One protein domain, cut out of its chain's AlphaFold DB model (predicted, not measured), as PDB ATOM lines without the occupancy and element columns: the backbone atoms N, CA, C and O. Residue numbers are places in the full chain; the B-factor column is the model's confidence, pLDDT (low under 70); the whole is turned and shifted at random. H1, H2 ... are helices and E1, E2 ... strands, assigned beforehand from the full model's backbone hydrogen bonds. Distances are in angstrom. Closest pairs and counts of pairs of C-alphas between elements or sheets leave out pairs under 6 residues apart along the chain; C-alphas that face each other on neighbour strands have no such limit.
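This is residues 7 to 68 of the 71 residues of an uncharacterized protein of Flavobacteriaceae bacterium M625 (UniProt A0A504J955). A single strongly twisted sheet of four strands curls round one helix, H1, which packs in the hollow of one face, while the other face has no named helix on it. The long hairpin of E3 and E4 runs through the middle of the sheet, E1 and E2 lie along its two edges, and the long link from E1 to E2, residues 28 to 38, loops from one edge to the other. The printed part has 62 residues, with one named helix and four named strands in the order H1, E1, E2, E3, E4. The sheet is mixed, in the order E1, E4, E3, E2, and the class is mixed, helices and strands. The whole is compact, with a radius of gyration of the C-alphas of 11.4 A and spans of 34 by 27 by 15 A.

H1, residues 7 to 17, is on the sheet and makes two layers with it, a helix on one face of a sheet. Every O i to N i+4 pair in H1 is within hydrogen-bond range. H1 touches the edge strand E1, residues 22 to 27; their closest C-alphas, those of Glu 7 and Ile 25, are 6.2 A apart. E1 is the parallel neighbour of E4, residues 60 to 67, at 25 degrees between their directions, with N 24 and O 61 2.9 A apart. H1 and E4 are near each other, with 9 pairs of C-alphas within 10 A. The other edge strand is E2, residues 39 to 43; its closest C-alpha to H1 is that of Ile 43, 7.8 A from that of Thr 9. E2 and E3, residues 46 to 55, form an antiparallel hairpin at 133 degrees, with N 41 and O 48 2.9 A apart. E3 and E4 form another at 157 degrees, with N 51 and O 64 2.9 A apart. E2, E3 and E4 are a meander, each strand the antiparallel neighbour of the one before. E1 and E2 are apart.

H1 begins at C-alpha 7, (6.298, 13.231, 146.262), and is 15.3 A long from first to last C-alpha. E1 measures 17.0 A and E2 12.9 A. E3, the longest strand with 10 residues, measures 28.4 A and begins at C-alpha 46, (15.926, 15.584, 153.846). E4 measures 23.4 A and ends at C-alpha 67, (15.974, 8.837, 151.268).

The two C-alphas farthest apart, those of Asn 45 and Asn 57, are 36.3 A apart. The printed part, residues 7 to 68, has no cut. The link from E1 to E2, 11 residues, is long; the links H1 to E1, E2 to E3 and E3 to E4 are tight. The mean pLDDT of the printed part is 89.4, and no printed residue is under 70.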
ATOM      1  N   GLU A   7       6.849  13.729 147.521       91.50
ATOM      2  CA  GLU A   7       6.298  13.231 146.262       91.50
ATOM      3  C   GLU A   7       5.631  14.368 145.487       91.50
ATOM      4  O   GLU A   7       5.831  14.486 144.282       91.50
ATOM      5  N   GLU A   8       4.923  15.261 146.182       91.31
ATOM      6  CA  GLU A   8       4.318  16.444 145.577       91.31
ATOM      7  C   GLU A   8       5.376  17.408 145.019       91.31
ATOM      8  O   GLU A   8       5.232  17.866 143.889       91.31
ATOM      9  N   THR A   9       6.461  17.661 145.763       91.94
ATOM     10  CA  THR A   9       7.556  18.547 145.319       91.94
ATOM     11  C   THR A   9       8.287  17.965 144.113       91.94
ATOM     12  O   THR A   9       8.557  18.685 143.155       91.94
ATOM     13  N   LEU A  10       8.599  16.664 144.131       91.44
ATOM     14  CA  LEU A  10       9.223  15.995 142.987       91.44
ATOM     15  C   LEU A  10       8.299  16.045 141.769       91.44
ATOM     16  O   LEU A  10       8.740  16.410 140.683       91.44
ATOM     17  N   LEU A  11       7.012  15.742 141.943       91.50
ATOM     18  CA  LEU A  11       6.050  15.786 140.848       91.50
ATOM     19  C   LEU A  11       5.914  17.196 140.257       91.50
ATOM     20  O   LEU A  11       5.866  17.343 139.039       91.50
ATOM     21  N   GLU A  12       5.858  18.232 141.095       91.56
ATOM     22  CA  GLU A  12       5.816  19.625 140.648       91.56
ATOM     23  C   GLU A  12       7.096  20.020 139.903       91.56
ATOM     24  O   GLU A  12       7.014  20.572 138.806       91.56
ATOM     25  N   TYR A  13       8.267  19.661 140.436       90.88
ATOM     26  CA  TYR A  13       9.551  19.875 139.771       90.88
ATOM     27  C   TYR A  13       9.551  19.285 138.352       90.88
ATOM     28  O   TYR A  13       9.825  20.001 137.390       90.88
ATOM     29  N   PHE A  14       9.153  18.019 138.193       90.81
ATOM     30  CA  PHE A  14       9.124  17.366 136.880       90.81
ATOM     31  C   PHE A  14       8.052  17.921 135.940       90.81
ATOM     32  O   PHE A  14       8.290  17.978 134.738       90.81
ATOM     33  N   LYS A  15       6.918  18.410 136.451       88.88
ATOM     34  CA  LYS A  15       5.938  19.137 135.626       88.88
ATOM     35  C   LYS A  15       6.493  20.445 135.060       88.88
ATOM     36  O   LYS A  15       6.058  20.868 133.997       88.88
ATOM     37  N   VAL A  16       7.414  21.096 135.772       90.81
ATOM     38  CA  VAL A  16       7.992  22.386 135.366       90.81
ATOM     39  C   VAL A  16       9.237  22.206 134.495       90.81
ATOM     40  O   VAL A  16       9.410  22.936 133.523       90.81
ATOM     41  N   THR A  17      10.120  21.265 134.838       88.56
ATOM     42  CA  THR A  17      11.426  21.099 134.172       88.56
ATOM     43  C   THR A  17      11.488  19.919 133.207       88.56
ATOM     44  O   THR A  17      12.464  19.785 132.471       88.56
ATOM     45  N   GLY A  18      10.521  19.009 133.288       84.94
ATOM     46  CA  GLY A  18      10.491  17.776 132.517       84.94
ATOM     47  C   GLY A  18       9.913  17.944 131.114       84.94
ATOM     48  O   GLY A  18       9.780  19.038 130.571       84.94
ATOM     49  N   LYS A  19       9.595  16.801 130.515       85.88
ATOM     50  CA  LYS A  19       8.899  16.662 129.237       85.88
ATOM     51  C   LYS A  19       7.394  16.820 129.478       85.88
ATOM     52  O   LYS A  19       6.923  16.628 130.593       85.88
ATOM     53  N   ASP A  20       6.625  17.093 128.431       86.88
ATOM     54  CA  ASP A  20       5.155  17.110 128.503       86.88
ATOM     55  C   ASP A  20       4.580  15.676 128.534       86.88
ATOM     56  O   ASP A  20       3.945  15.211 127.589       86.88
ATOM     57  N   TRP A  21       4.942  14.916 129.572       90.38
ATOM     58  CA  TRP A  21       4.634  13.496 129.778       90.38
ATOM     59  C   TRP A  21       3.811  13.301 131.053       90.38
ATOM     60  O   TRP A  21       3.774  14.166 131.933       90.38
ATOM     61  N   GLN A  22       3.176  12.135 131.194       91.19
ATOM     62  CA  GLN A  22       2.578  11.778 132.479       91.19
ATOM     63  C   GLN A  22       3.661  11.268 133.427       91.19
ATOM     64  O   GLN A  22       4.393  10.331 133.110       91.19
ATOM     65  N   TYR A  23       3.734  11.871 134.609       92.31
ATOM     66  CA  TYR A  23       4.681  11.493 135.650       92.31
ATOM     67  C   TYR A  23       3.982  10.763 136.791       92.31
ATOM     68  O   TYR A  23       2.963  11.229 137.306       92.31
ATOM     69  N   SER A  24       4.569   9.655 137.231       92.38
ATOM     70  CA  SER A  24       4.238   8.994 138.490       92.38
ATOM     71  C   SER A  24       5.455   8.996 139.412       92.38
ATOM     72  O   SER A  24       6.596   9.002 138.959       92.38
ATOM     73  N   ILE A  25       5.216   9.040 140.721       92.88
ATOM     74  CA  ILE A  25       6.275   9.013 141.730       92.88
ATOM     75  C   ILE A  25       6.182   7.691 142.479       92.88
ATOM     76  O   ILE A  25       5.101   7.310 142.927       92.88
ATOM     77  N   GLN A  26       7.312   7.010 142.647       93.12
ATOM     78  CA  GLN A  26       7.381   5.759 143.386       93.12
ATOM     79  C   GLN A  26       8.565   5.764 144.348       93.12
ATOM     80  O   GLN A  26       9.711   5.981 143.969       93.12
ATOM     81  N   TYR A  27       8.297   5.485 145.620       92.12
ATOM     82  CA  TYR A  27       9.372   5.250 146.572       92.12
ATOM     83  C   TYR A  27       9.950   3.846 146.404       92.12
ATOM     84  O   TYR A  27       9.205   2.870 146.288       92.12
ATOM     85  N   ILE A  28      11.272   3.750 146.483       91.12
ATOM     86  CA  ILE A  28      12.011   2.493 146.518       91.12
ATOM     87  C   ILE A  28      12.987   2.499 147.692       91.12
ATOM     88  O   ILE A  28      13.489   3.546 148.088       91.12
ATOM     89  N   ASP A  29      13.292   1.325 148.239       88.19
ATOM     90  CA  ASP A  29      14.300   1.230 149.300       88.19
ATOM     91  C   ASP A  29      15.720   1.340 148.739       88.19
ATOM     92  O   ASP A  29      16.579   1.967 149.352       88.19
ATOM     93  N   ASN A  30      15.968   0.766 147.558       86.31
ATOM     94  CA  ASN A  30      17.270   0.787 146.898       86.31
ATOM     95  C   ASN A  30      17.111   0.883 145.382       86.31
ATOM     96  O   ASN A  30      16.243   0.225 144.807       86.31
ATOM     97  N   PHE A  31      17.993   1.650 144.746       86.31
ATOM     98  CA  PHE A  31      18.071   1.736 143.292       86.31
ATOM     99  C   PHE A  31      18.588   0.427 142.675       86.31
ATOM    100  O   PHE A  31      19.538  -0.164 143.206       86.31
ATOM    101  N   PRO A  32      18.002  -0.023 141.549       80.75
ATOM    102  CA  PRO A  32      18.629  -1.001 140.668       80.75
ATOM    103  C   PRO A  32      20.088  -0.632 140.342       80.75
ATOM    104  O   PRO A  32      20.434   0.542 140.209       80.75
ATOM    105  N   LYS A  33      20.964  -1.637 140.215       79.44
ATOM    106  CA  LYS A  33      22.407  -1.425 139.953       79.44
ATOM    107  C   LYS A  33      22.696  -0.879 138.553       79.44
ATOM    108  O   LYS A  33      23.798  -0.414 138.287       79.44
ATOM    109  N   ASP A  34      21.724  -1.003 137.673       81.81
ATOM    110  CA  ASP A  34      21.718  -0.644 136.265       81.81
ATOM    111  C   ASP A  34      21.220   0.785 136.010       81.81
ATOM    112  O   ASP A  34      21.165   1.217 134.860       81.81
ATOM    113  N   ILE A  35      20.914   1.554 137.062       81.31
ATOM    114  CA  ILE A  35      20.553   2.963 136.903       81.31
ATOM    115  C   ILE A  35      21.775   3.782 136.509       81.31
ATOM    116  O   ILE A  35      22.776   3.856 137.219       81.31
ATOM    117  N   ILE A  36      21.641   4.433 135.358       75.88
ATOM    118  CA  ILE A  36      22.699   5.210 134.718       75.88
ATOM    119  C   ILE A  36      22.838   6.592 135.368       75.88
ATOM    120  O   ILE A  36      23.945   7.118 135.466       75.88
ATOM    121  N   GLU A  37      21.733   7.179 135.835       86.88
ATOM    122  CA  GLU A  37      21.719   8.537 136.376       86.88
ATOM    123  C   GLU A  37      20.861   8.620 137.643       86.88
ATOM    124  O   GLU A  37      19.637   8.489 137.602       86.88
ATOM    125  N   ILE A  38      21.521   8.868 138.777       91.12
ATOM    126  CA  ILE A  38      20.881   9.200 140.053       91.12
ATOM    127  C   ILE A  38      21.161  10.672 140.334       91.12
ATOM    128  O   ILE A  38      22.310  11.117 140.297       91.12
ATOM    129  N   ARG A  39      20.107  11.427 140.633       91.44
ATOM    130  CA  ARG A  39      20.176  12.833 141.030       91.44
ATOM    131  C   ARG A  39      19.851  12.974 142.509       91.44
ATOM    132  O   ARG A  39      19.134  12.151 143.074       91.44
ATOM    133  N   SER A  40      20.337  14.053 143.118       91.69
ATOM    134  CA  SER A  40      20.155  14.325 144.545       91.69
ATOM    135  C   SER A  40      19.597  15.727 144.768       91.69
ATOM    136  O   SER A  40      20.064  16.684 144.152       91.69
ATOM    137  N   VAL A  41      18.621  15.869 145.665       90.56
ATOM    138  CA  VAL A  41      18.089  17.173 146.108       90.56
ATOM    139  C   VAL A  41      17.810  17.148 147.608       90.56
ATOM    140  O   VAL A  41      17.607  16.088 148.199       90.56
ATOM    141  N   CYS A  42      17.784  18.326 148.229       90.56
ATOM    142  CA  CYS A  42      17.311  18.488 149.599       90.56
ATOM    143  C   CYS A  42      15.874  19.039 149.605       90.56
ATOM    144  O   CYS A  42      15.641  20.140 149.111       90.56
ATOM    145  N   ILE A  43      14.917  18.290 150.166       88.56
ATOM    146  CA  ILE A  43      13.516  18.719 150.354       88.56
ATOM    147  C   ILE A  43      13.195  18.608 151.837       88.56
ATOM    148  O   ILE A  43      13.369  17.546 152.431       88.56
ATOM    149  N   ASN A  44      12.704  19.689 152.447       86.69
ATOM    150  CA  ASN A  44      12.316  19.710 153.865       86.69
ATOM    151  C   ASN A  44      13.426  19.184 154.805       86.69
ATOM    152  O   ASN A  44      13.158  18.377 155.697       86.69
ATOM    153  N   ASN A  45      14.674  19.614 154.580       85.62
ATOM    154  CA  ASN A  45      15.882  19.162 155.290       85.62
ATOM    155  C   ASN A  45      16.168  17.652 155.180       85.62
ATOM    156  O   ASN A  45      16.871  17.089 156.019       85.62
ATOM    157  N   LYS A  46      15.628  16.981 154.158       88.06
ATOM    158  CA  LYS A  46      15.926  15.584 153.846       88.06
ATOM    159  C   LYS A  46      16.641  15.489 152.514       88.06
ATOM    160  O   LYS A  46      16.161  16.017 151.512       88.06
ATOM    161  N   HIS A  47      17.756  14.775 152.516       91.19
ATOM    162  CA  HIS A  47      18.475  14.417 151.305       91.19
ATOM    163  C   HIS A  47      17.737  13.270 150.620       91.19
ATOM    164  O   HIS A  47      17.434  12.245 151.234       91.19
ATOM    165  N   ILE A  48      17.385  13.489 149.363       92.00
ATOM    166  CA  ILE A  48      16.618  12.559 148.548       92.00
ATOM    167  C   ILE A  48      17.416  12.280 147.297       92.00
ATOM    168  O   ILE A  48      17.890  13.205 146.634       92.00
ATOM    169  N   HIS A  49      17.520  11.002 146.974       93.44
ATOM    170  CA  HIS A  49      18.042  10.535 145.706       93.44
ATOM    171  C   HIS A  49      16.875  10.098 144.832       93.44
ATOM    172  O   HIS A  49      15.927   9.491 145.331       93.44
ATOM    173  N   PHE A  50      16.922  10.412 143.542       93.44
ATOM    174  CA  PHE A  50      15.875  10.063 142.588       93.44
ATOM    175  C   PHE A  50      16.442   9.796 141.193       93.44
ATOM    176  O   PHE A  50      17.505  10.305 140.832       93.44
ATOM    177  N   CYS A  51      15.715   9.012 140.402       92.56
ATOM    178  CA  CYS A  51      16.001   8.765 138.993       92.56
ATOM    179  C   CYS A  51      14.701   8.743 138.178       92.56
ATOM    180  O   CYS A  51      13.633   8.429 138.705       92.56
ATOM    181  N   GLU A  52      14.802   9.070 136.893       91.38
ATOM    182  CA  GLU A  52      13.696   9.026 135.932       91.38
ATOM    183  C   GLU A  52      13.814   7.756 135.082       91.38
ATOM    184  O   GLU A  52      14.829   7.548 134.419       91.38
ATOM    185  N   GLU A  53      12.771   6.931 135.061       90.94
ATOM    186  CA  GLU A  53      12.592   5.883 134.057       90.94
ATOM    187  C   GLU A  53      11.504   6.338 133.081       90.94
ATOM    188  O   GLU A  53      10.378   6.642 133.478       90.94
ATOM    189  N   GLY A  54      11.854   6.468 131.803       88.88
ATOM    190  CA  GLY A  54      10.947   6.958 130.769       88.88
ATOM    191  C   GLY A  54      10.488   5.851 129.827       88.88
ATOM    192  O   GLY A  54      11.318   5.146 129.259       88.88
ATOM    193  N   ASP A  55       9.181   5.767 129.586       88.19
ATOM    194  CA  ASP A  55       8.582   4.959 128.527       88.19
ATOM    195  C   ASP A  55       8.170   5.855 127.353       88.19
ATOM    196  O   ASP A  55       7.127   6.516 127.356       88.19
ATOM    197  N   LEU A  56       9.016   5.852 126.320       85.12
ATOM    198  CA  LEU A  56       8.824   6.624 125.093       85.12
ATOM    199  C   LEU A  56       7.572   6.220 124.304       85.12
ATOM    200  O   LEU A  56       7.039   7.049 123.573       85.12
ATOM    201  N   ASN A  57       7.110   4.973 124.422       89.06
ATOM    202  CA  ASN A  57       5.959   4.502 123.651       89.06
ATOM    203  C   ASN A  57       4.646   4.997 124.257       89.06
ATOM    204  O   ASN A  57       3.694   5.272 123.531       89.06
ATOM    205  N   ASN A  58       4.611   5.118 125.585       89.38
ATOM    206  CA  ASN A  58       3.420   5.508 126.329       89.38
ATOM    207  C   ASN A  58       3.444   6.969 126.803       89.38
ATOM    208  O   ASN A  58       2.484   7.395 127.437       89.38
ATOM    209  N   PHE A  59       4.503   7.732 126.497       89.62
ATOM    210  CA  PHE A  59       4.706   9.113 126.969       89.62
ATOM    211  C   PHE A  59       4.550   9.245 128.491       89.62
ATOM    212  O   PHE A  59       4.020  10.232 129.009       89.62
ATOM    213  N   ASN A  60       5.021   8.223 129.201       92.25
ATOM    214  CA  ASN A  60       4.919   8.111 130.645       92.25
ATOM    215  C   ASN A  60       6.313   8.032 131.243       92.25
ATOM    216  O   ASN A  60       7.245   7.505 130.636       92.25
ATOM    217  N   SER A  61       6.456   8.524 132.462       92.25
ATOM    218  CA  SER A  61       7.684   8.367 133.213       92.25
ATOM    219  C   SER A  61       7.409   8.098 134.682       92.25
ATOM    220  O   SER A  61       6.522   8.700 135.290       92.25
ATOM    221  N   ILE A  62       8.186   7.178 135.239       93.00
ATOM    222  CA  ILE A  62       8.185   6.852 136.657       93.00
ATOM    223  C   ILE A  62       9.430   7.481 137.271       93.00
ATOM    224  O   ILE A  62      10.556   7.217 136.851       93.00
ATOM    225  N   ILE A  63       9.226   8.319 138.280       93.56
ATOM    226  CA  ILE A  63      10.300   8.879 139.090       93.56
ATOM    227  C   ILE A  63      10.441   8.011 140.328       93.56
ATOM    228  O   ILE A  63       9.595   8.046 141.230       93.56
ATOM    229  N   TYR A  64      11.524   7.249 140.387       93.88
ATOM    230  CA  TYR A  64      11.853   6.498 141.585       93.88
ATOM    231  C   TYR A  64      12.648   7.368 142.541       93.88
ATOM    232  O   TYR A  64      13.552   8.085 142.112       93.88
ATOM    233  N   TRP A  65      12.351   7.293 143.835       93.44
ATOM    234  CA  TRP A  65      13.094   8.038 144.846       93.44
ATOM    235  C   TRP A  65      13.331   7.232 146.121       93.44
ATOM    236  O   TRP A  65      12.552   6.351 146.481       93.44
ATOM    237  N   THR A  66      14.401   7.578 146.828       93.06
ATOM    238  CA  THR A  66      14.737   7.050 148.151       93.06
ATOM    239  C   THR A  66      15.308   8.159 149.029       93.06
ATOM    240  O   THR A  66      15.771   9.193 148.538       93.06
ATOM    241  N   LEU A  67      15.254   7.966 150.345       90.69
ATOM    242  CA  LEU A  67      15.974   8.837 151.268       90.69
ATOM    243  C   LEU A  67      17.449   8.469 151.211       90.69
ATOM    244  O   LEU A  67      17.784   7.285 151.196       90.69
ATOM    245  N   ASP A  68      18.317   9.475 151.203       79.75
ATOM    246  CA  ASP A  68      19.739   9.226 151.367       79.75
ATOM    247  C   ASP A  68      19.943   8.556 152.728       79.75
ATOM    248  O   ASP A  68      19.762   9.161 153.790       79.75
TER     249      ASP A  68